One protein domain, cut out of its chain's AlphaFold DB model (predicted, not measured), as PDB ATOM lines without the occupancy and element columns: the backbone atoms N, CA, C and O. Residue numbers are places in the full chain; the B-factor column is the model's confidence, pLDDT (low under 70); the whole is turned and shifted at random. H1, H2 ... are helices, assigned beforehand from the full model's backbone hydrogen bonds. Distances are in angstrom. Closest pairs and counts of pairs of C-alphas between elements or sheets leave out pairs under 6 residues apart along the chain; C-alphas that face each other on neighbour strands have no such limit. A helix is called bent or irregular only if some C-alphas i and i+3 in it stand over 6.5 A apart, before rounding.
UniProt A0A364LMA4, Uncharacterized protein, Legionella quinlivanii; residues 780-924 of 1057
ATOM      1  N   ASN A 780     145.893-120.002 380.337       79.38
ATOM      2  CA  ASN A 780     145.965-119.095 381.478       79.38
ATOM      3  C   ASN A 780     147.367-118.469 381.559       79.38
ATOM      4  O   ASN A 780     147.831-118.125 382.645       79.38
ATOM      5  N   ASP A 781     148.046-118.354 380.412       87.00
ATOM      6  CA  ASP A 781     149.306-117.630 380.299       87.00
ATOM      7  C   ASP A 781     149.099-116.106 380.323       87.00
ATOM      8  O   ASP A 781     148.136-115.566 379.775       87.00
ATOM      9  N   LEU A 782     150.036-115.406 380.958       89.19
ATOM     10  CA  LEU A 782     150.017-113.955 381.094       89.19
ATOM     11  C   LEU A 782     150.351-113.244 379.773       89.19
ATOM     12  O   LEU A 782     149.744-112.214 379.475       89.19
ATOM     13  N   SER A 783     151.294-113.772 378.985       88.19
ATOM     14  CA  SER A 783     151.692-113.160 377.712       88.19
ATOM     15  C   SER A 783     150.582-113.295 376.673       88.19
ATOM     16  O   SER A 783     150.244-112.311 376.020       88.19
ATOM     17  N   GLU A 784     149.939-114.460 376.578       89.75
ATOM     18  CA  GLU A 784     148.820-114.681 375.656       89.75
ATOM     19  C   GLU A 784     147.617-113.772 375.966       89.75
ATOM     20  O   GLU A 784     147.046-113.180 375.049       89.75
ATOM     21  N   ILE A 785     147.240-113.592 377.241       93.44
ATOM     22  CA  ILE A 785     146.149-112.668 377.606       93.44
ATOM     23  C   ILE A 785     146.531-111.201 377.329       93.44
ATOM     24  O   ILE A 785     145.667-110.420 376.922       93.44
ATOM     25  N   LEU A 786     147.806-110.819 377.472       93.31
ATOM     26  CA  LEU A 786     148.289-109.491 377.069       93.31
ATOM     27  C   LEU A 786     148.297-109.301 375.546       93.31
ATOM     28  O   LEU A 786     147.943-108.226 375.073       93.31
ATOM     29  N   GLU A 787     148.663-110.319 374.767       92.56
ATOM     30  CA  GLU A 787     148.612-110.271 373.299       92.56
ATOM     31  C   GLU A 787     147.171-110.236 372.783       92.56
ATOM     32  O   GLU A 787     146.865-109.452 371.885       92.56
ATOM     33  N   LYS A 788     146.261-110.983 373.422       94.75
ATOM     34  CA  LYS A 788     144.812-110.871 373.208       94.75
ATOM     35  C   LYS A 788     144.304-109.455 373.495       94.75
ATOM     36  O   LYS A 788     143.574-108.902 372.682       94.75
ATOM     37  N   LEU A 789     144.710-108.845 374.611       96.25
ATOM     38  CA  LEU A 789     144.319-107.478 374.974       96.25
ATOM     39  C   LEU A 789     144.864-106.431 373.988       96.25
ATOM     40  O   LEU A 789     144.113-105.564 373.544       96.25
ATOM     41  N   ILE A 790     146.144-106.518 373.616       96.50
ATOM     42  CA  ILE A 790     146.790-105.556 372.710       96.50
ATOM     43  C   ILE A 790     146.198-105.626 371.297       96.50
ATOM     44  O   ILE A 790     145.911-104.579 370.728       96.50
ATOM     45  N   ASP A 791     145.889-106.817 370.776       96.06
ATOM     46  CA  ASP A 791     145.195-106.973 369.488       96.06
ATOM     47  C   ASP A 791     143.844-106.234 369.443       96.06
ATOM     48  O   ASP A 791     143.508-105.589 368.450       96.06
ATOM     49  N   ARG A 792     143.082-106.273 370.545       97.19
ATOM     50  CA  ARG A 792     141.808-105.546 370.671       97.19
ATOM     51  C   ARG A 792     142.003-104.031 370.808       97.19
ATOM     52  O   ARG A 792     141.187-103.272 370.290       97.19
ATOM     53  N   LEU A 793     143.074-103.583 371.469       97.31
ATOM     54  CA  LEU A 793     143.438-102.161 371.578       97.31
ATOM     55  C   LEU A 793     143.911-101.578 370.235       97.31
ATOM     56  O   LEU A 793     143.562-100.446 369.897       97.31
ATOM     57  N   ASP A 794     144.662-102.348 369.450       96.50
ATOM     58  CA  ASP A 794     145.095-101.956 368.105       96.50
ATOM     59  C   ASP A 794     143.901-101.894 367.138       96.50
ATOM     60  O   ASP A 794     143.778-100.939 366.371       96.50
ATOM     61  N   LEU A 795     142.956-102.835 367.237       97.00
ATOM     62  CA  LEU A 795     141.704-102.801 366.472       97.00
ATOM     63  C   LEU A 795     140.789-101.625 366.870       97.00
ATOM     64  O   LEU A 795     140.153-101.027 366.003       97.00
ATOM     65  N   LEU A 796     140.753-101.250 368.155       97.00
ATOM     66  CA  LEU A 796     140.077-100.031 368.617       97.00
ATOM     67  C   LEU A 796     140.740 -98.772 368.044       97.00
ATOM     68  O   LEU A 796     140.036 -97.867 367.607       97.00
ATOM     69  N   THR A 797     142.072 -98.731 367.998       95.50
ATOM     70  CA  THR A 797     142.817 -97.611 367.396       95.50
ATOM     71  C   THR A 797     142.478 -97.483 365.906       95.50
ATOM     72  O   THR A 797     142.054 -96.417 365.470       95.50
ATOM     73  N   ALA A 798     142.517 -98.585 365.149       96.38
ATOM     74  CA  ALA A 798     142.164 -98.595 363.727       96.38
ATOM     75  C   ALA A 798     140.693 -98.202 363.448       96.38
ATOM     76  O   ALA A 798     140.401 -97.578 362.428       96.38
ATOM     77  N   LEU A 799     139.757 -98.522 364.352       96.12
ATOM     78  CA  LEU A 799     138.361 -98.071 364.264       96.12
ATOM     79  C   LEU A 799     138.222 -96.550 364.488       96.12
ATOM     80  O   LEU A 799     137.404 -95.909 363.830       96.12
ATOM     81  N   LEU A 800     139.003 -95.971 365.404       95.31
ATOM     82  CA  LEU A 800     139.029 -94.523 365.649       95.31
ATOM     83  C   LEU A 800     139.695 -93.763 364.486       95.31
ATOM     84  O   LEU A 800     139.233 -92.683 364.120       95.31
ATOM     85  N   GLU A 801     140.720 -94.351 363.861       94.38
ATOM     86  CA  GLU A 801     141.353 -93.843 362.634       94.38
ATOM     87  C   GLU A 801     140.392 -93.870 361.428       94.38
ATOM     88  O   GLU A 801     140.306 -92.882 360.694       94.38
ATOM     89  N   GLU A 802     139.623 -94.954 361.236       93.69
ATOM     90  CA  GLU A 802     138.598 -95.058 360.176       93.69
ATOM     91  C   GLU A 802     137.541 -93.941 360.290       93.69
ATOM     92  O   GLU A 802     137.129 -93.357 359.284       93.69
ATOM     93  N   GLU A 803     137.155 -93.595 361.521       91.56
ATOM     94  CA  GLU A 803     136.172 -92.551 361.829       91.56
ATOM     95  C   GLU A 803     136.754 -91.135 361.977       91.56
ATOM     96  O   GLU A 803     135.977 -90.190 362.120       91.56
ATOM     97  N   LYS A 804     138.083 -90.967 361.882       91.19
ATOM     98  CA  LYS A 804     138.796 -89.678 362.014       91.19
ATOM     99  C   LYS A 804     138.520 -88.993 363.355       91.19
ATOM    100  O   LYS A 804     138.027 -87.867 363.424       91.19
ATOM    101  N   LEU A 805     138.786 -89.737 364.424       88.69
ATOM    102  CA  LEU A 805     138.699 -89.275 365.807       88.69
ATOM    103  C   LEU A 805     140.109 -89.028 366.363       88.69
ATOM    104  O   LEU A 805     140.532 -89.663 367.328       88.69
ATOM    105  N   ASP A 806     140.838 -88.121 365.712       78.12
ATOM    106  CA  ASP A 806     142.182 -87.665 366.064       78.12
ATOM    107  C   ASP A 806     142.149 -86.331 366.835       78.12
ATOM    108  O   ASP A 806     141.984 -85.256 366.263       78.12
ATOM    109  N   ASP A 807     142.318 -86.409 368.158       82.00
ATOM    110  CA  ASP A 807     142.432 -85.261 369.067       82.00
ATOM    111  C   ASP A 807     143.466 -85.582 370.167       82.00
ATOM    112  O   ASP A 807     143.441 -86.673 370.740       82.00
ATOM    113  N   ASP A 808     144.378 -84.647 370.456       81.94
ATOM    114  CA  ASP A 808     145.437 -84.769 371.476       81.94
ATOM    115  C   ASP A 808     144.926 -84.514 372.915       81.94
ATOM    116  O   ASP A 808     145.664 -84.678 373.892       81.94
ATOM    117  N   SER A 809     143.674 -84.077 373.073       90.69
ATOM    118  CA  SER A 809     143.066 -83.689 374.346       90.69
ATOM    119  C   SER A 809     142.013 -84.702 374.785       90.69
ATOM    120  O   SER A 809     140.933 -84.791 374.207       90.69
ATOM    121  N   LEU A 810     142.276 -85.427 375.881       89.31
ATOM    122  CA  LEU A 810     141.353 -86.433 376.435       89.31
ATOM    123  C   LEU A 810     139.910 -85.922 376.578       89.31
ATOM    124  O   LEU A 810     138.966 -86.677 376.353       89.31
ATOM    125  N   ARG A 811     139.721 -84.659 376.978       89.56
ATOM    126  CA  ARG A 811     138.378 -84.104 377.187       89.56
ATOM    127  C   ARG A 811     137.668 -83.823 375.864       89.56
ATOM    128  O   ARG A 811     136.489 -84.145 375.744       89.56
ATOM    129  N   GLU A 812     138.358 -83.218 374.905       89.69
ATOM    130  CA  GLU A 812     137.770 -82.864 373.609       89.69
ATOM    131  C   GLU A 812     137.541 -84.136 372.774       89.69
ATOM    132  O   GLU A 812     136.434 -84.329 372.271       89.69
ATOM    133  N   PHE A 813     138.463 -85.106 372.839       91.88
ATOM    134  CA  PHE A 813     138.253 -86.486 372.391       91.88
ATOM    135  C   PHE A 813     137.005 -87.133 373.019       91.88
ATOM    136  O   PHE A 813     136.184 -87.690 372.298       91.88
ATOM    137  N   GLN A 814     136.814 -87.061 374.345       91.75
ATOM    138  CA  GLN A 814     135.634 -87.639 375.011       91.75
ATOM    139  C   GLN A 814     134.315 -86.963 374.587       91.75
ATOM    140  O   GLN A 814     133.313 -87.656 374.400       91.75
ATOM    141  N   GLU A 815     134.294 -85.637 374.419       88.62
ATOM    142  CA  GLU A 815     133.105 -84.882 373.988       88.62
ATOM    143  C   GLU A 815     132.778 -85.132 372.496       88.62
ATOM    144  O   GLU A 815     131.610 -85.336 372.137       88.62
ATOM    145  N   LEU A 816     133.797 -85.238 371.636       89.69
ATOM    146  CA  LEU A 816     133.669 -85.626 370.227       89.69
ATOM    147  C   LEU A 816     133.206 -87.086 370.073       89.69
ATOM    148  O   LEU A 816     132.246 -87.367 369.351       89.69
ATOM    149  N   LEU A 817     133.837 -88.013 370.797       90.19
ATOM    150  CA  LEU A 817     133.518 -89.440 370.778       90.19
ATOM    151  C   LEU A 817     132.097 -89.708 371.291       90.19
ATOM    152  O   LEU A 817     131.375 -90.502 370.692       90.19
ATOM    153  N   HIS A 818     131.662 -89.025 372.359       88.06
ATOM    154  CA  HIS A 818     130.281 -89.118 372.851       88.06
ATOM    155  C   HIS A 818     129.275 -88.676 371.785       88.06
ATOM    156  O   HIS A 818     128.261 -89.348 371.581       88.06
ATOM    157  N   THR A 819     129.591 -87.604 371.054       84.06
ATOM    158  CA  THR A 819     128.778 -87.121 369.932       84.06
ATOM    159  C   THR A 819     128.722 -88.159 368.804       84.06
ATOM    160  O   THR A 819     127.631 -88.559 368.401       84.06
ATOM    161  N   ARG A 820     129.861 -88.713 368.356       85.81
ATOM    162  CA  ARG A 820     129.878 -89.734 367.287       85.81
ATOM    163  C   ARG A 820     129.180 -91.042 367.693       85.81
ATOM    164  O   ARG A 820     128.496 -91.628 366.861       85.81
ATOM    165  N   ILE A 821     129.272 -91.462 368.960       84.88
ATOM    166  CA  ILE A 821     128.529 -92.611 369.527       84.88
ATOM    167  C   ILE A 821     127.008 -92.364 369.540       84.88
ATOM    168  O   ILE A 821     126.230 -93.301 369.374       84.88
ATOM    169  N   LYS A 822     126.558 -91.118 369.727       77.25
ATOM    170  CA  LYS A 822     125.132 -90.762 369.652       77.25
ATOM    171  C   LYS A 822     124.619 -90.682 368.206       77.25
ATOM    172  O   LYS A 822     123.465 -91.023 367.938       77.25
ATOM    173  N   ASP A 823     125.479 -90.260 367.286       75.38
ATOM    174  CA  ASP A 823     125.099 -89.925 365.913       75.38
ATOM    175  C   ASP A 823     125.221 -91.113 364.936       75.38
ATOM    176  O   ASP A 823     124.378 -91.262 364.046       75.38
ATOM    177  N   ASP A 824     126.195 -92.011 365.125       79.12
ATOM    178  CA  ASP A 824     126.342 -93.246 364.344       79.12
ATOM    179  C   ASP A 824     126.165 -94.495 365.222       79.12
ATOM    180  O   ASP A 824     127.011 -94.870 366.037       79.12
ATOM    181  N   ILE A 825     125.049 -95.192 364.999       77.00
ATOM    182  CA  ILE A 825     124.706 -96.430 365.702       77.00
ATOM    183  C   ILE A 825     125.672 -97.573 365.368       77.00
ATOM    184  O   ILE A 825     126.010 -98.348 366.260       77.00
ATOM    185  N   ARG A 826     126.156 -97.682 364.124       84.38
ATOM    186  CA  ARG A 826     127.093 -98.749 363.725       84.38
ATOM    187  C   ARG A 826     128.433 -98.556 364.426       84.38
ATOM    188  O   ARG A 826     129.025 -99.509 364.933       84.38
ATOM    189  N   PHE A 827     128.868 -97.303 364.542       88.81
ATOM    190  CA  PHE A 827     130.034 -96.946 365.341       88.81
ATOM    191  C   PHE A 827     129.810 -97.245 366.829       88.81
ATOM    192  O   PHE A 827     130.622 -97.938 367.437       88.81
ATOM    193  N   SER A 828     128.670 -96.842 367.404       86.75
ATOM    194  CA  SER A 828     128.328 -97.166 368.796       86.75
ATOM    195  C   SER A 828     128.317 -98.671 369.084       86.75
ATOM    196  O   SER A 828     128.757 -99.083 370.155       86.75
ATOM    197  N   GLN A 829     127.822 -99.495 368.158       86.88
ATOM    198  CA  GLN A 829     127.825-100.956 368.279       86.88
ATOM    199  C   GLN A 829     129.242-101.537 368.168       86.88
ATOM    200  O   GLN A 829     129.602-102.426 368.937       86.88
ATOM    201  N   SER A 830     130.076-100.986 367.284       93.00
ATOM    202  CA  SER A 830     131.493-101.357 367.152       93.00
ATOM    203  C   SER A 830     132.292-101.031 368.419       93.00
ATOM    204  O   SER A 830     133.061-101.861 368.902       93.00
ATOM    205  N   ILE A 831     132.054 -99.855 369.013       94.50
ATOM    206  CA  ILE A 831     132.636 -99.462 370.301       94.50
ATOM    207  C   ILE A 831     132.120-100.362 371.431       94.50
ATOM    208  O   ILE A 831     132.923-100.824 372.235       94.50
ATOM    209  N   ALA A 832     130.817-100.665 371.492       91.06
ATOM    210  CA  ALA A 832     130.251-101.559 372.509       91.06
ATOM    211  C   ALA A 832     130.871-102.970 372.466       91.06
ATOM    212  O   ALA A 832     131.205-103.524 373.514       91.06
ATOM    213  N   TYR A 833     131.069-103.511 371.261       94.44
ATOM    214  CA  TYR A 833     131.727-104.795 371.009       94.44
ATOM    215  C   TYR A 833     133.174-104.810 371.516       94.44
ATOM    216  O   TYR A 833     133.514-105.592 372.405       94.44
ATOM    217  N   LEU A 834     134.017-103.897 371.014       96.38
ATOM    218  CA  LEU A 834     135.430-103.845 371.404       96.38
ATOM    219  C   LEU A 834     135.608-103.520 372.888       96.38
ATOM    220  O   LEU A 834     136.459-104.117 373.541       96.38
ATOM    221  N   LEU A 835     134.800-102.620 373.452       95.50
ATOM    222  CA  LEU A 835     134.899-102.238 374.860       95.50
ATOM    223  C   LEU A 835     134.529-103.397 375.797       95.50
ATOM    224  O   LEU A 835     135.222-103.620 376.791       95.50
ATOM    225  N   GLY A 836     133.495-104.178 375.460       93.88
ATOM    226  CA  GLY A 836     133.164-105.412 376.176       93.88
ATOM    227  C   GLY A 836     134.326-106.409 376.160       93.88
ATOM    228  O   GLY A 836     134.751-106.878 377.219       93.88
ATOM    229  N   GLN A 837     134.901-106.653 374.978       96.12
ATOM    230  CA  GLN A 837     136.057-107.535 374.777       96.12
ATOM    231  C   GLN A 837     137.311-107.081 375.546       96.12
ATOM    232  O   GLN A 837     137.910-107.876 376.272       96.12
ATOM    233  N   ILE A 838     137.686-105.802 375.442       97.50
ATOM    234  CA  ILE A 838     138.852-105.210 376.120       97.50
ATOM    235  C   ILE A 838     138.722-105.355 377.640       97.50
ATOM    236  O   ILE A 838     139.646-105.834 378.299       97.50
ATOM    237  N   ILE A 839     137.555-105.023 378.202       96.31
ATOM    238  CA  ILE A 839     137.298-105.194 379.637       96.31
ATOM    239  C   ILE A 839     137.314-106.679 380.030       96.31
ATOM    240  O   ILE A 839     137.769-107.020 381.123       96.31
ATOM    241  N   SER A 840     136.859-107.578 379.155       95.06
ATOM    242  CA  SER A 840     136.911-109.022 379.392       95.06
ATOM    243  C   SER A 840     138.351-109.528 379.544       95.06
ATOM    244  O   SER A 840     138.678-110.181 380.541       95.06
ATOM    245  N   CYS A 841     139.244-109.118 378.639       95.69
ATOM    246  CA  CYS A 841     140.674-109.396 378.740       95.69
ATOM    247  C   CYS A 841     141.308-108.771 379.997       95.69
ATOM    248  O   CYS A 841     142.060-109.456 380.686       95.69
ATOM    249  N   ILE A 842     140.968-107.526 380.361       96.00
ATOM    250  CA  ILE A 842     141.454-106.863 381.594       96.00
ATOM    251  C   ILE A 842     140.994-107.613 382.861       96.00
ATOM    252  O   ILE A 842     141.771-107.795 383.800       96.00
ATOM    253  N   ASN A 843     139.755-108.110 382.885       95.00
ATOM    254  CA  ASN A 843     139.221-108.903 383.993       95.00
ATOM    255  C   ASN A 843     139.967-110.245 384.147       95.00
ATOM    256  O   ASN A 843     140.389-110.585 385.253       95.00
ATOM    257  N   LYS A 844     140.233-110.970 383.050       94.00
ATOM    258  CA  LYS A 844     141.090-112.174 383.078       94.00
ATOM    259  C   LYS A 844     142.516-111.831 383.511       94.00
ATOM    260  O   LYS A 844     143.058-112.519 384.372       94.00
ATOM    261  N   LEU A 845     143.090-110.742 383.003       93.25
ATOM    262  CA  LEU A 845     144.428-110.265 383.359       93.25
ATOM    263  C   LEU A 845     144.569-110.017 384.872       93.25
ATOM    264  O   LEU A 845     145.550-110.457 385.467       93.25
ATOM    265  N   SER A 846     143.545-109.454 385.524       93.44
ATOM    266  CA  SER A 846     143.502-109.259 386.987       93.44
ATOM    267  C   SER A 846     143.526-110.554 387.821       93.44
ATOM    268  O   SER A 846     143.833-110.528 389.016       93.44
ATOM    269  N   SER A 847     143.215-111.700 387.203       90.94
ATOM    270  CA  SER A 847     143.324-113.022 387.834       90.94
ATOM    271  C   SER A 847     144.717-113.650 387.688       90.94
ATOM    272  O   SER A 847     145.045-114.565 388.447       90.94
ATOM    273  N   LEU A 848     145.535-113.145 386.755       90.31
ATOM    274  CA  LEU A 848     146.870-113.658 386.420       90.31
ATOM    275  C   LEU A 848     147.999-112.774 386.974       90.31
ATOM    276  O   LEU A 848     149.009-113.298 387.442       90.31
ATOM    277  N   CYS A 849     147.828-111.450 386.976       90.06
ATOM    278  CA  CYS A 849     148.769-110.493 387.559       90.06
ATOM    279  C   CYS A 849     148.062-109.428 388.410       90.06
ATOM    280  O   CYS A 849     146.855-109.213 388.310       90.06
ATOM    281  N   ASP A 850     148.826-108.716 389.238       90.19
ATOM    282  CA  ASP A 850     148.307-107.542 389.937       90.19
ATOM    283  C   ASP A 850     148.253-106.343 388.977       90.19
ATOM    284  O   ASP A 850     149.294-105.883 388.504       90.19
ATOM    285  N   LEU A 851     147.050-105.836 388.681       92.38
ATOM    286  CA  LEU A 851     146.862-104.713 387.750       92.38
ATOM    287  C   LEU A 851     147.595-103.431 388.181       92.38
ATOM    288  O   LEU A 851     147.913-102.617 387.319       92.38
ATOM    289  N   SER A 852     147.929-103.266 389.468       92.38
ATOM    290  CA  SER A 852     148.719-102.118 389.948       92.38
ATOM    291  C   SER A 852     150.138-102.064 389.358       92.38
ATOM    292  O   SER A 852     150.724-100.988 389.273       92.38
ATOM    293  N   LEU A 853     150.671-103.198 388.877       90.31
ATOM    294  CA  LEU A 853     151.949-103.289 388.150       90.31
ATOM    295  C   LEU A 853     151.861-102.787 386.697       90.31
ATOM    296  O   LEU A 853     152.892-102.624 386.037       90.31
ATOM    297  N   ILE A 854     150.638-102.573 386.206       92.56
ATOM    298  CA  ILE A 854     150.330-101.957 384.917       92.56
ATOM    299  C   ILE A 854     149.951-100.497 385.173       92.56
ATOM    300  O   ILE A 854     150.711 -99.605 384.819       92.56
ATOM    301  N   ASN A 855     148.820-100.270 385.851       93.50
ATOM    302  CA  ASN A 855     148.287 -98.952 386.184       93.50
ATOM    303  C   ASN A 855     147.384 -99.043 387.436       93.50
ATOM    304  O   ASN A 855     146.459 -99.855 387.487       93.50
ATOM    305  N   GLN A 856     147.617 -98.197 388.448       92.44
ATOM    306  CA  GLN A 856     146.834 -98.219 389.695       92.44
ATOM    307  C   GLN A 856     145.361 -97.840 389.475       92.44
ATOM    308  O   GLN A 856     144.470 -98.507 389.990       92.44
ATOM    309  N   THR A 857     145.079 -96.819 388.663       91.31
ATOM    310  CA  THR A 857     143.703 -96.388 388.365       91.31
ATOM    311  C   THR A 857     142.910 -97.473 387.629       91.31
ATOM    312  O   THR A 857     141.707 -97.602 387.848       91.31
ATOM    313  N   LEU A 858     143.572 -98.298 386.810       90.94
ATOM    314  CA  LEU A 858     142.967 -99.469 386.170       90.94
ATOM    315  C   LEU A 858     142.595-100.563 387.187       90.94
ATOM    316  O   LEU A 858     141.542-101.185 387.051       90.94
ATOM    317  N   HIS A 859     143.427-100.778 388.214       92.25
ATOM    318  CA  HIS A 859     143.103-101.663 389.338       92.25
ATOM    319  C   HIS A 859     141.880-101.139 390.107       92.25
ATOM    320  O   HIS A 859     140.911-101.873 390.300       92.25
ATOM    321  N   ASP A 860     141.899 -99.859 390.490       90.44
ATOM    322  CA  ASP A 860     140.852 -99.233 391.306       90.44
ATOM    323  C   ASP A 860     139.484 -99.221 390.596       90.44
ATOM    324  O   ASP A 860     138.451 -99.457 391.224       90.44
ATOM    325  N   LYS A 861     139.466 -99.006 389.271       89.38
ATOM    326  CA  LYS A 861     138.242 -98.960 388.446       89.38
ATOM    327  C   LYS A 861     137.736-100.319 387.960       89.38
ATOM    328  O   LYS A 861     136.708-100.367 387.285       89.38
ATOM    329  N   LEU A 862     138.399-101.435 388.274       90.12
ATOM    330  CA  LEU A 862     138.027-102.747 387.727       90.12
ATOM    331  C   LEU A 862     136.553-103.120 388.002       90.12
ATOM    332  O   LEU A 862     135.896-103.705 387.142       90.12
ATOM    333  N   GLY A 863     136.007-102.743 389.164       82.88
ATOM    334  CA  GLY A 863     134.596-102.970 389.507       82.88
ATOM    335  C   GLY A 863     133.605-102.185 388.633       82.88
ATOM    336  O   GLY A 863     132.575-102.738 388.230       82.88
ATOM    337  N   ASP A 864     133.931-100.937 388.286       83.12
ATOM    338  CA  ASP A 864     133.155-100.121 387.343       83.12
ATOM    339  C   ASP A 864     133.233-100.700 385.932       83.12
ATOM    340  O   ASP A 864     132.207-100.874 385.277       83.12
ATOM    341  N   LEU A 865     134.436-101.078 385.485       88.56
ATOM    342  CA  LEU A 865     134.648-101.687 384.171       88.56
ATOM    343  C   LEU A 865     133.865-102.997 384.037       88.56
ATOM    344  O   LEU A 865     133.109-103.160 383.084       88.56
ATOM    345  N   ILE A 866     133.955-103.911 385.008       86.06
ATOM    346  CA  ILE A 866     133.164-105.152 385.009       86.06
ATOM    347  C   ILE A 866     131.660-104.840 384.986       86.06
ATOM    348  O   ILE A 866     130.907-105.524 384.294       86.06
ATOM    349  N   SER A 867     131.201-103.804 385.692       77.62
ATOM    350  CA  SER A 867     129.791-103.387 385.671       77.62
ATOM    351  C   SER A 867     129.370-102.837 384.301       77.62
ATOM    352  O   SER A 867     128.299-103.189 383.809       77.62
ATOM    353  N   LEU A 868     130.238-102.063 383.643       82.94
ATOM    354  CA  LEU A 868     130.073-101.563 382.277       82.94
ATOM    355  C   LEU A 868     130.062-102.700 381.244       82.94
ATOM    356  O   LEU A 868     129.155-102.753 380.420       82.94
ATOM    357  N   ARG A 869     130.993-103.660 381.315       87.31
ATOM    358  CA  ARG A 869     130.999-104.861 380.462       87.31
ATOM    359  C   ARG A 869     129.712-105.663 380.631       87.31
ATOM    360  O   ARG A 869     129.083-105.999 379.636       87.31
ATOM    361  N   ASN A 870     129.303-105.938 381.873       79.31
ATOM    362  CA  ASN A 870     128.038-106.624 382.146       79.31
ATOM    363  C   ASN A 870     126.854-105.850 381.552       79.31
ATOM    364  O   ASN A 870     125.969-106.471 380.976       79.31
ATOM    365  N   ALA A 871     126.843-104.515 381.648       74.88
ATOM    366  CA  ALA A 871     125.813-103.703 381.014       74.88
ATOM    367  C   ALA A 871     125.838-103.851 379.483       74.88
ATOM    368  O   ALA A 871     124.801-104.126 378.893       74.88
ATOM    369  N   LEU A 872     126.999-103.750 378.832       80.62
ATOM    370  CA  LEU A 872     127.114-103.906 377.378       80.62
ATOM    371  C   LEU A 872     126.701-105.313 376.912       80.62
ATOM    372  O   LEU A 872     125.902-105.433 375.990       80.62
ATOM    373  N   GLU A 873     127.177-106.384 377.548       75.75
ATOM    374  CA  GLU A 873     126.793-107.762 377.202       75.75
ATOM    375  C   GLU A 873     125.304-108.052 377.386       75.75
ATOM    376  O   GLU A 873     124.702-108.756 376.577       75.75
ATOM    377  N   HIS A 874     124.727-107.586 378.493       68.31
ATOM    378  CA  HIS A 874     123.430-108.063 378.954       68.31
ATOM    379  C   HIS A 874     122.285-107.081 378.756       68.31
ATOM    380  O   HIS A 874     121.140-107.521 378.856       68.31
ATOM    381  N   SER A 875     122.583-105.796 378.552       56.34
ATOM    382  CA  SER A 875     121.623-104.695 378.536       56.34
ATOM    383  C   SER A 875     122.100-103.538 377.640       56.34
ATOM    384  O   SER A 875     122.565-102.508 378.130       56.34
ATOM    385  N   ASP A 876     122.005-103.703 376.318       45.75
ATOM    386  CA  ASP A 876     122.523-102.716 375.358       45.75
ATOM    387  C   ASP A 876     121.916-101.301 375.566       45.75
ATOM    388  O   ASP A 876     120.711-101.184 375.845       45.75
ATOM    389  N   PRO A 877     122.724-100.219 375.441       39.31
ATOM    390  CA  PRO A 877     122.299 -98.832 375.669       39.31
ATOM    391  C   PRO A 877     121.029 -98.406 374.925       39.31
ATOM    392  O   PRO A 877     120.282 -97.576 375.452       39.31
ATOM    393  N   PHE A 878     120.775 -98.970 373.742       41.38
ATOM    394  CA  PHE A 878     119.613 -98.676 372.902       41.38
ATOM    395  C   PHE A 878     118.439 -99.644 373.110       41.38
ATOM    396  O   PHE A 878     117.379 -99.446 372.524       41.38
ATOM    397  N   VAL A 879     118.623-100.709 373.897       43.91
ATOM    398  CA  VAL A 879     117.716-101.868 373.939       43.91
ATOM    399  C   VAL A 879     117.092-102.069 375.321       43.91
ATOM    400  O   VAL A 879     115.963-102.550 375.408       43.91
ATOM    401  N   GLU A 880     117.797-101.751 376.414       42.25
ATOM    402  CA  GLU A 880     117.435-102.225 377.768       42.25
ATOM    403  C   GLU A 880     117.333-101.144 378.858       42.25
ATOM    404  O   GLU A 880     116.970-101.460 379.990       42.25
ATOM    405  N   SER A 881     117.582 -99.867 378.546       33.12
ATOM    406  CA  SER A 881     117.300 -98.788 379.507       33.12
ATOM    407  C   SER A 881     115.787 -98.579 379.711       33.12
ATOM    408  O   SER A 881     114.968 -98.967 378.876       33.12
ATOM    409  N   SER A 882     115.393 -98.002 380.853       37.88
ATOM    410  CA  SER A 882     113.978 -97.795 381.203       37.88
ATOM    411  C   SER A 882     113.242 -96.923 380.178       37.88
ATOM    412  O   SER A 882     113.856 -96.078 379.531       37.88
ATOM    413  N   VAL A 883     111.917 -97.085 380.073       40.50
ATOM    414  CA  VAL A 883     111.063 -96.504 379.011       40.50
ATOM    415  C   VAL A 883     111.300 -95.001 378.769       40.50
ATOM    416  O   VAL A 883     111.301 -94.561 377.626       40.50
ATOM    417  N   THR A 884     111.588 -94.207 379.803       34.50
ATOM    418  CA  THR A 884     111.878 -92.761 379.669       34.50
ATOM    419  C   THR A 884     113.312 -92.441 379.206       34.50
ATOM    420  O   THR A 884     113.556 -91.389 378.615       34.50
ATOM    421  N   SER A 885     114.268 -93.336 379.463       35.34
ATOM    422  CA  SER A 885     115.679 -93.224 379.050       35.34
ATOM    423  C   SER A 885     115.892 -93.710 377.611       35.34
ATOM    424  O   SER A 885     116.676 -93.125 376.862       35.34
ATOM    425  N   PHE A 886     115.156 -94.763 377.246       37.12
ATOM    426  CA  PHE A 886     115.225 -95.512 375.992       37.12
ATOM    427  C   PHE A 886     115.035 -94.627 374.751       37.12
ATOM    428  O   PHE A 886     115.864 -94.650 373.845       37.12
ATOM    429  N   TYR A 887     113.991 -93.793 374.723       34.22
ATOM    430  CA  TYR A 887     113.634 -93.030 373.521       34.22
ATOM    431  C   TYR A 887     114.563 -91.850 373.197       34.22
ATOM    432  O   TYR A 887     114.704 -91.494 372.034       34.22
ATOM    433  N   ASN A 888     115.208 -91.242 374.199       32.34
ATOM    434  CA  ASN A 888     115.776 -89.893 374.059       32.34
ATOM    435  C   ASN A 888     117.293 -89.841 373.770       32.34
ATOM    436  O   ASN A 888     117.867 -88.755 373.674       32.34
ATOM    437  N   MET A 889     117.983 -90.989 373.703       36.06
ATOM    438  CA  MET A 889     119.456 -91.055 373.604       36.06
ATOM    439  C   MET A 889     120.194 -90.161 374.628       36.06
ATOM    440  O   MET A 889     121.220 -89.541 374.335       36.06
ATOM    441  N   PHE A 890     119.659 -90.101 375.849       42.44
ATOM    442  CA  PHE A 890     120.329 -89.549 377.034       42.44
ATOM    443  C   PHE A 890     120.699 -90.663 378.025       42.44
ATOM    444  O   PHE A 890     120.813 -90.429 379.225       42.44
ATOM    445  N   SER A 891     120.883 -91.891 377.525       51.69
ATOM    446  CA  SER A 891     121.419 -92.998 378.315       51.69
ATOM    447  C   SER A 891     122.845 -92.647 378.763       51.69
ATOM    448  O   SER A 891     123.713 -92.490 377.890       51.69
ATOM    449  N   PRO A 892     123.130 -92.559 380.082       65.31
ATOM    450  CA  PRO A 892     124.471 -92.249 380.587       65.31
ATOM    451  C   PRO A 892     125.531 -93.253 380.126       65.31
ATOM    452  O   PRO A 892     126.716 -92.944 380.145       65.31
ATOM    453  N   LEU A 893     125.109 -94.435 379.663       74.12
ATOM    454  CA  LEU A 893     125.973 -95.466 379.103       74.12
ATOM    455  C   LEU A 893     126.724 -94.994 377.843       74.12
ATOM    456  O   LEU A 893     127.889 -95.333 377.696       74.12
ATOM    457  N   THR A 894     126.133 -94.148 376.989       77.88
ATOM    458  CA  THR A 894     126.846 -93.586 375.813       77.88
ATOM    459  C   THR A 894     127.983 -92.647 376.219       77.88
ATOM    460  O   THR A 894     129.079 -92.714 375.663       77.88
ATOM    461  N   GLN A 895     127.750 -91.816 377.240       82.69
ATOM    462  CA  GLN A 895     128.769 -90.942 377.814       82.69
ATOM    463  C   GLN A 895     129.830 -91.756 378.565       82.69
ATOM    464  O   GLN A 895     131.017 -91.483 378.434       82.69
ATOM    465  N   LEU A 896     129.423 -92.788 379.310       84.81
ATOM    466  CA  LEU A 896     130.329 -93.682 380.031       84.81
ATOM    467  C   LEU A 896     131.234 -94.469 379.070       84.81
ATOM    468  O   LEU A 896     132.435 -94.533 379.306       84.81
ATOM    469  N   MET A 897     130.694 -94.988 377.960       89.25
ATOM    470  CA  MET A 897     131.475 -95.602 376.880       89.25
ATOM    471  C   MET A 897     132.533 -94.632 376.343       89.25
ATOM    472  O   MET A 897     133.703 -94.998 376.277       89.25
ATOM    473  N   ALA A 898     132.148 -93.391 376.017       89.88
ATOM    474  CA  ALA A 898     133.087 -92.379 375.535       89.88
ATOM    475  C   ALA A 898     134.174 -92.052 376.574       89.88
ATOM    476  O   ALA A 898     135.361 -92.046 376.248       89.88
ATOM    477  N   CYS A 899     133.788 -91.859 377.841       91.06
ATOM    478  CA  CYS A 899     134.724 -91.620 378.937       91.06
ATOM    479  C   CYS A 899     135.735 -92.765 379.084       91.06
ATOM    480  O   CYS A 899     136.942 -92.522 379.067       91.06
ATOM    481  N   THR A 900     135.259 -94.010 379.183       93.50
ATOM    482  CA  THR A 900     136.113 -95.190 379.364       93.50
ATOM    483  C   THR A 900     137.005 -95.456 378.152       93.50
ATOM    484  O   THR A 900     138.168 -95.793 378.344       93.50
ATOM    485  N   VAL A 901     136.526 -95.264 376.919       95.19
ATOM    486  CA  VAL A 901     137.377 -95.373 375.718       95.19
ATOM    487  C   VAL A 901     138.465 -94.300 375.721       95.19
ATOM    488  O   VAL A 901     139.616 -94.630 375.457       95.19
ATOM    489  N   GLY A 902     138.153 -93.056 376.100       92.75
ATOM    490  CA  GLY A 902     139.169 -92.014 376.284       92.75
ATOM    491  C   GLY A 902     140.235 -92.408 377.310       92.75
ATOM    492  O   GLY A 902     141.426 -92.315 377.030       92.75
ATOM    493  N   GLU A 903     139.837 -92.927 378.474       93.75
ATOM    494  CA  GLU A 903     140.789 -93.405 379.488       93.75
ATOM    495  C   GLU A 903     141.624 -94.605 379.006       93.75
ATOM    496  O   GLU A 903     142.819 -94.683 379.292       93.75
ATOM    497  N   ILE A 904     141.028 -95.514 378.226       94.38
ATOM    498  CA  ILE A 904     141.745 -96.623 377.587       94.38
ATOM    499  C   ILE A 904     142.791 -96.096 376.601       94.38
ATOM    500  O   ILE A 904     143.938 -96.524 376.677       94.38
ATOM    501  N   VAL A 905     142.428 -95.171 375.710       93.19
ATOM    502  CA  VAL A 905     143.329 -94.624 374.683       93.19
ATOM    503  C   VAL A 905     144.477 -93.827 375.312       93.19
ATOM    504  O   VAL A 905     145.634 -94.088 374.989       93.19
ATOM    505  N   PHE A 906     144.176 -92.907 376.232       91.94
ATOM    506  CA  PHE A 906     145.156 -91.960 376.777       91.94
ATOM    507  C   PHE A 906     145.983 -92.489 377.953       91.94
ATOM    508  O   PHE A 906     147.138 -92.092 378.096       91.94
ATOM    509  N   TYR A 907     145.416 -93.344 378.814       91.19
ATOM    510  CA  TYR A 907     146.085 -93.781 380.045       91.19
ATOM    511  C   TYR A 907     146.440 -95.268 380.038       91.19
ATOM    512  O   TYR A 907     147.572 -95.622 380.353       91.19
ATOM    513  N   PHE A 908     145.511 -96.158 379.678       93.50
ATOM    514  CA  PHE A 908     145.741 -97.595 379.879       93.50
ATOM    515  C   PHE A 908     146.513 -98.263 378.727       93.50
ATOM    516  O   PHE A 908     147.363 -99.111 378.986       93.50
ATOM    517  N   ASN A 909     146.274 -97.886 377.468       93.44
ATOM    518  CA  ASN A 909     146.939 -98.457 376.287       93.44
ATOM    519  C   ASN A 909     148.477 -98.265 376.307       93.44
ATOM    520  O   ASN A 909     149.182 -99.258 376.097       93.44
ATOM    521  N   PRO A 910     149.036 -97.077 376.645       93.69
ATOM    522  CA  PRO A 910     150.485 -96.910 376.800       93.69
ATOM    523  C   PRO A 910     151.073 -97.805 377.900       93.69
ATOM    524  O   PRO A 910     152.045 -98.520 377.651       93.69
ATOM    525  N   ASP A 911     150.451 -97.832 379.083       94.44
ATOM    526  CA  ASP A 911     150.928 -98.602 380.241       94.44
ATOM    527  C   ASP A 911     150.865-100.123 380.008       94.44
ATOM    528  O   ASP A 911     151.766-100.855 380.418       94.44
ATOM    529  N   ILE A 912     149.835-100.612 379.306       93.94
ATOM    530  CA  ILE A 912     149.700-102.023 378.906       93.94
ATOM    531  C   ILE A 912     150.813-102.418 377.922       93.94
ATOM    532  O   ILE A 912     151.418-103.486 378.068       93.94
ATOM    533  N   LYS A 913     151.117-101.560 376.939       93.25
ATOM    534  CA  LYS A 913     152.169-101.817 375.940       93.25
ATOM    535  C   LYS A 913     153.575-101.742 376.541       93.25
ATOM    536  O   LYS A 913     154.399-102.617 376.249       93.25
ATOM    537  N   ASP A 914     153.837-100.784 377.434       93.31
ATOM    538  CA  ASP A 914     155.085-100.766 378.203       93.31
ATOM    539  C   ASP A 914     155.185-101.999 379.111       93.31
ATOM    540  O   ASP A 914     156.203-102.678 379.084       93.31
ATOM    541  N   PHE A 915     154.125-102.393 379.830       92.31
ATOM    542  CA  PHE A 915     154.151-103.605 380.659       92.31
ATOM    543  C   PHE A 915     154.481-104.874 379.857       92.31
ATOM    544  O   PHE A 915     155.319-105.663 380.303       92.31
ATOM    545  N   GLN A 916     153.920-105.053 378.653       91.25
ATOM    546  CA  GLN A 916     154.303-106.174 377.785       91.25
ATOM    547  C   GLN A 916     155.775-106.080 377.341       91.25
ATOM    548  O   GLN A 916     156.485-107.087 377.336       91.25
ATOM    549  N   THR A 917     156.265-104.880 377.027       89.62
ATOM    550  CA  THR A 917     157.677-104.660 376.666       89.62
ATOM    551  C   THR A 917     158.609-104.954 377.846       89.62
ATOM    552  O   THR A 917     159.604-105.660 377.683       89.62
ATOM    553  N   ARG A 918     158.250-104.524 379.063       89.56
ATOM    554  CA  ARG A 918     158.964-104.844 380.310       89.56
ATOM    555  C   ARG A 918     159.018-106.356 380.554       89.56
ATOM    556  O   ARG A 918     160.087-106.858 380.888       89.56
ATOM    557  N   LEU A 919     157.920-107.087 380.340       85.94
ATOM    558  CA  LEU A 919     157.894-108.552 380.457       85.94
ATOM    559  C   LEU A 919     158.801-109.235 379.423       85.94
ATOM    560  O   LEU A 919     159.615-110.074 379.804       85.94
ATOM    561  N   LYS A 920     158.726-108.840 378.146       84.44
ATOM    562  CA  LYS A 920     159.564-109.402 377.069       84.44
ATOM    563  C   LYS A 920     161.063-109.127 377.280       84.44
ATOM    564  O   LYS A 920     161.890-109.963 376.937       84.44
ATOM    565  N   ILE A 921     161.421-108.008 377.918       84.44
ATOM    566  CA  ILE A 921     162.805-107.699 378.326       84.44
ATOM    567  C   ILE A 921     163.247-108.508 379.561       84.44
ATOM    568  O   ILE A 921     164.417-108.877 379.659       84.44
ATOM    569  N   GLN A 922     162.350-108.773 380.515       78.44
ATOM    570  CA  GLN A 922     162.674-109.499 381.753       78.44
ATOM    571  C   GLN A 922     162.723-111.025 381.578       78.44
ATOM    572  O   GLN A 922     163.450-111.689 382.316       78.44
ATOM    573  N   PHE A 923     161.988-111.572 380.606       74.19
ATOM    574  CA  PHE A 923     161.870-113.013 380.360       74.19
ATOM    575  C   PHE A 923     162.093-113.370 378.872       74.19
ATOM    576  O   PHE A 923     161.201-113.938 378.241       74.19
ATOM    577  N   PRO A 924     163.271-113.055 378.294       57.31
ATOM    578  CA  PRO A 924     163.530-113.212 376.858       57.31
ATOM    579  C   PRO A 924     163.574-114.673 376.377       57.31
ATOM    580  O   PRO A 924     163.418-114.918 375.189       57.31
TER     581      PRO A 924
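AT A GLANCE: This is residues 780 to 924 of the 1057 residues of an uncharacterized protein of Legionella quinlivanii (UniProt A0A364LMA4). The domain is a small, elongated cluster of crossed helices, with H3 in the middle of a slab between H1 and H5 and the long bent helix H7 covering one face of that slab. H1 runs side by side with H3, H5 and the arm H7a cross H3, H2 packs on H7a, and the arm H7b with H6 at the other end of the domain makes the long axis. The printed part has 145 residues with seven named helices, H1 to H7 in that order, and no named strand; the class is all helix. It is compact, with a radius of gyration of the C-alphas of 15.6 A, and spans 53 by 30 by 22 A.

IN THESE COORDINATES: H1, residues 782 to 802, begins with C-alpha 782 at (150.017, -113.955, 381.094) and is 30.4 A long. H2 is residues 810 to 823, 19.7 A. H3, residues 825 to 848, is 34.9 A long and begins at C-alpha 825, (124.706, -96.430, 365.702). H4 is residues 856 to 860, H5 residues 862 to 874, 17.8 A, and H6 residues 883 to 886. H7, residues 892 to 922, was assigned as one helix by its hydrogen bonds but is bent: C-alphas 906 and 909 are 6.8 A apart. Its arms are H7a, residues 892 to 906, 21.0 A, and H7b, residues 909 to 922, 20.0 A, ending with C-alpha 922 at (162.674, -109.499, 381.753); they stand at a steep tilt of 40 degrees.

HOW THE PARTS SIT: H3 is the hub. It touches H1 at a shallow tilt of 18 degrees, opposite ways, with the closest C-alphas, Leu 789 and Cys 841, 5.6 A apart. With residues 832 to 843 alone, H3 touches H5 at a steep tilt of 46 degrees, opposite ways; the closest C-alphas are Gly 836 and Arg 869, 4.8 A. H3 touches H7a at a steep tilt of 61 degrees, the same way, through its residues 831 to 835 alone; the closest C-alphas are Leu 835 and Val 901, 7.3 A. H2 and H3 touch only at the corner, closest at C-alphas Ile 821 and Ser 828, 4.6 A. H2 touches H7a at a steep tilt of 43 degrees, opposite ways, closest at C-alphas His 818 and Ala 898, 5.1 A. H7b touches H1 at a steep tilt of 35.2 degrees, only just past shallow; the closest C-alphas are Leu 786 and Gln 916, 6.9 A. H5 and H7a are near each other. H4 is close to H3 but not clearly touching, with C-alphas Ser 846 and His 859 8.0 A apart. H6 touches no helix. In H1, H2, H4, H5, H7a and H7b every O i to N i+4 pair is within hydrogen-bond range, in H3 19 of 20, and H6 is too short for such a pair.

THE WHOLE: The two C-alphas farthest apart, Thr 884 and Pro 924, are 55.6 A apart. The printed part has no cut and no long link. The mean pLDDT of the printed part is 83.3, with residues 874 to 892 and residue 924 under 70.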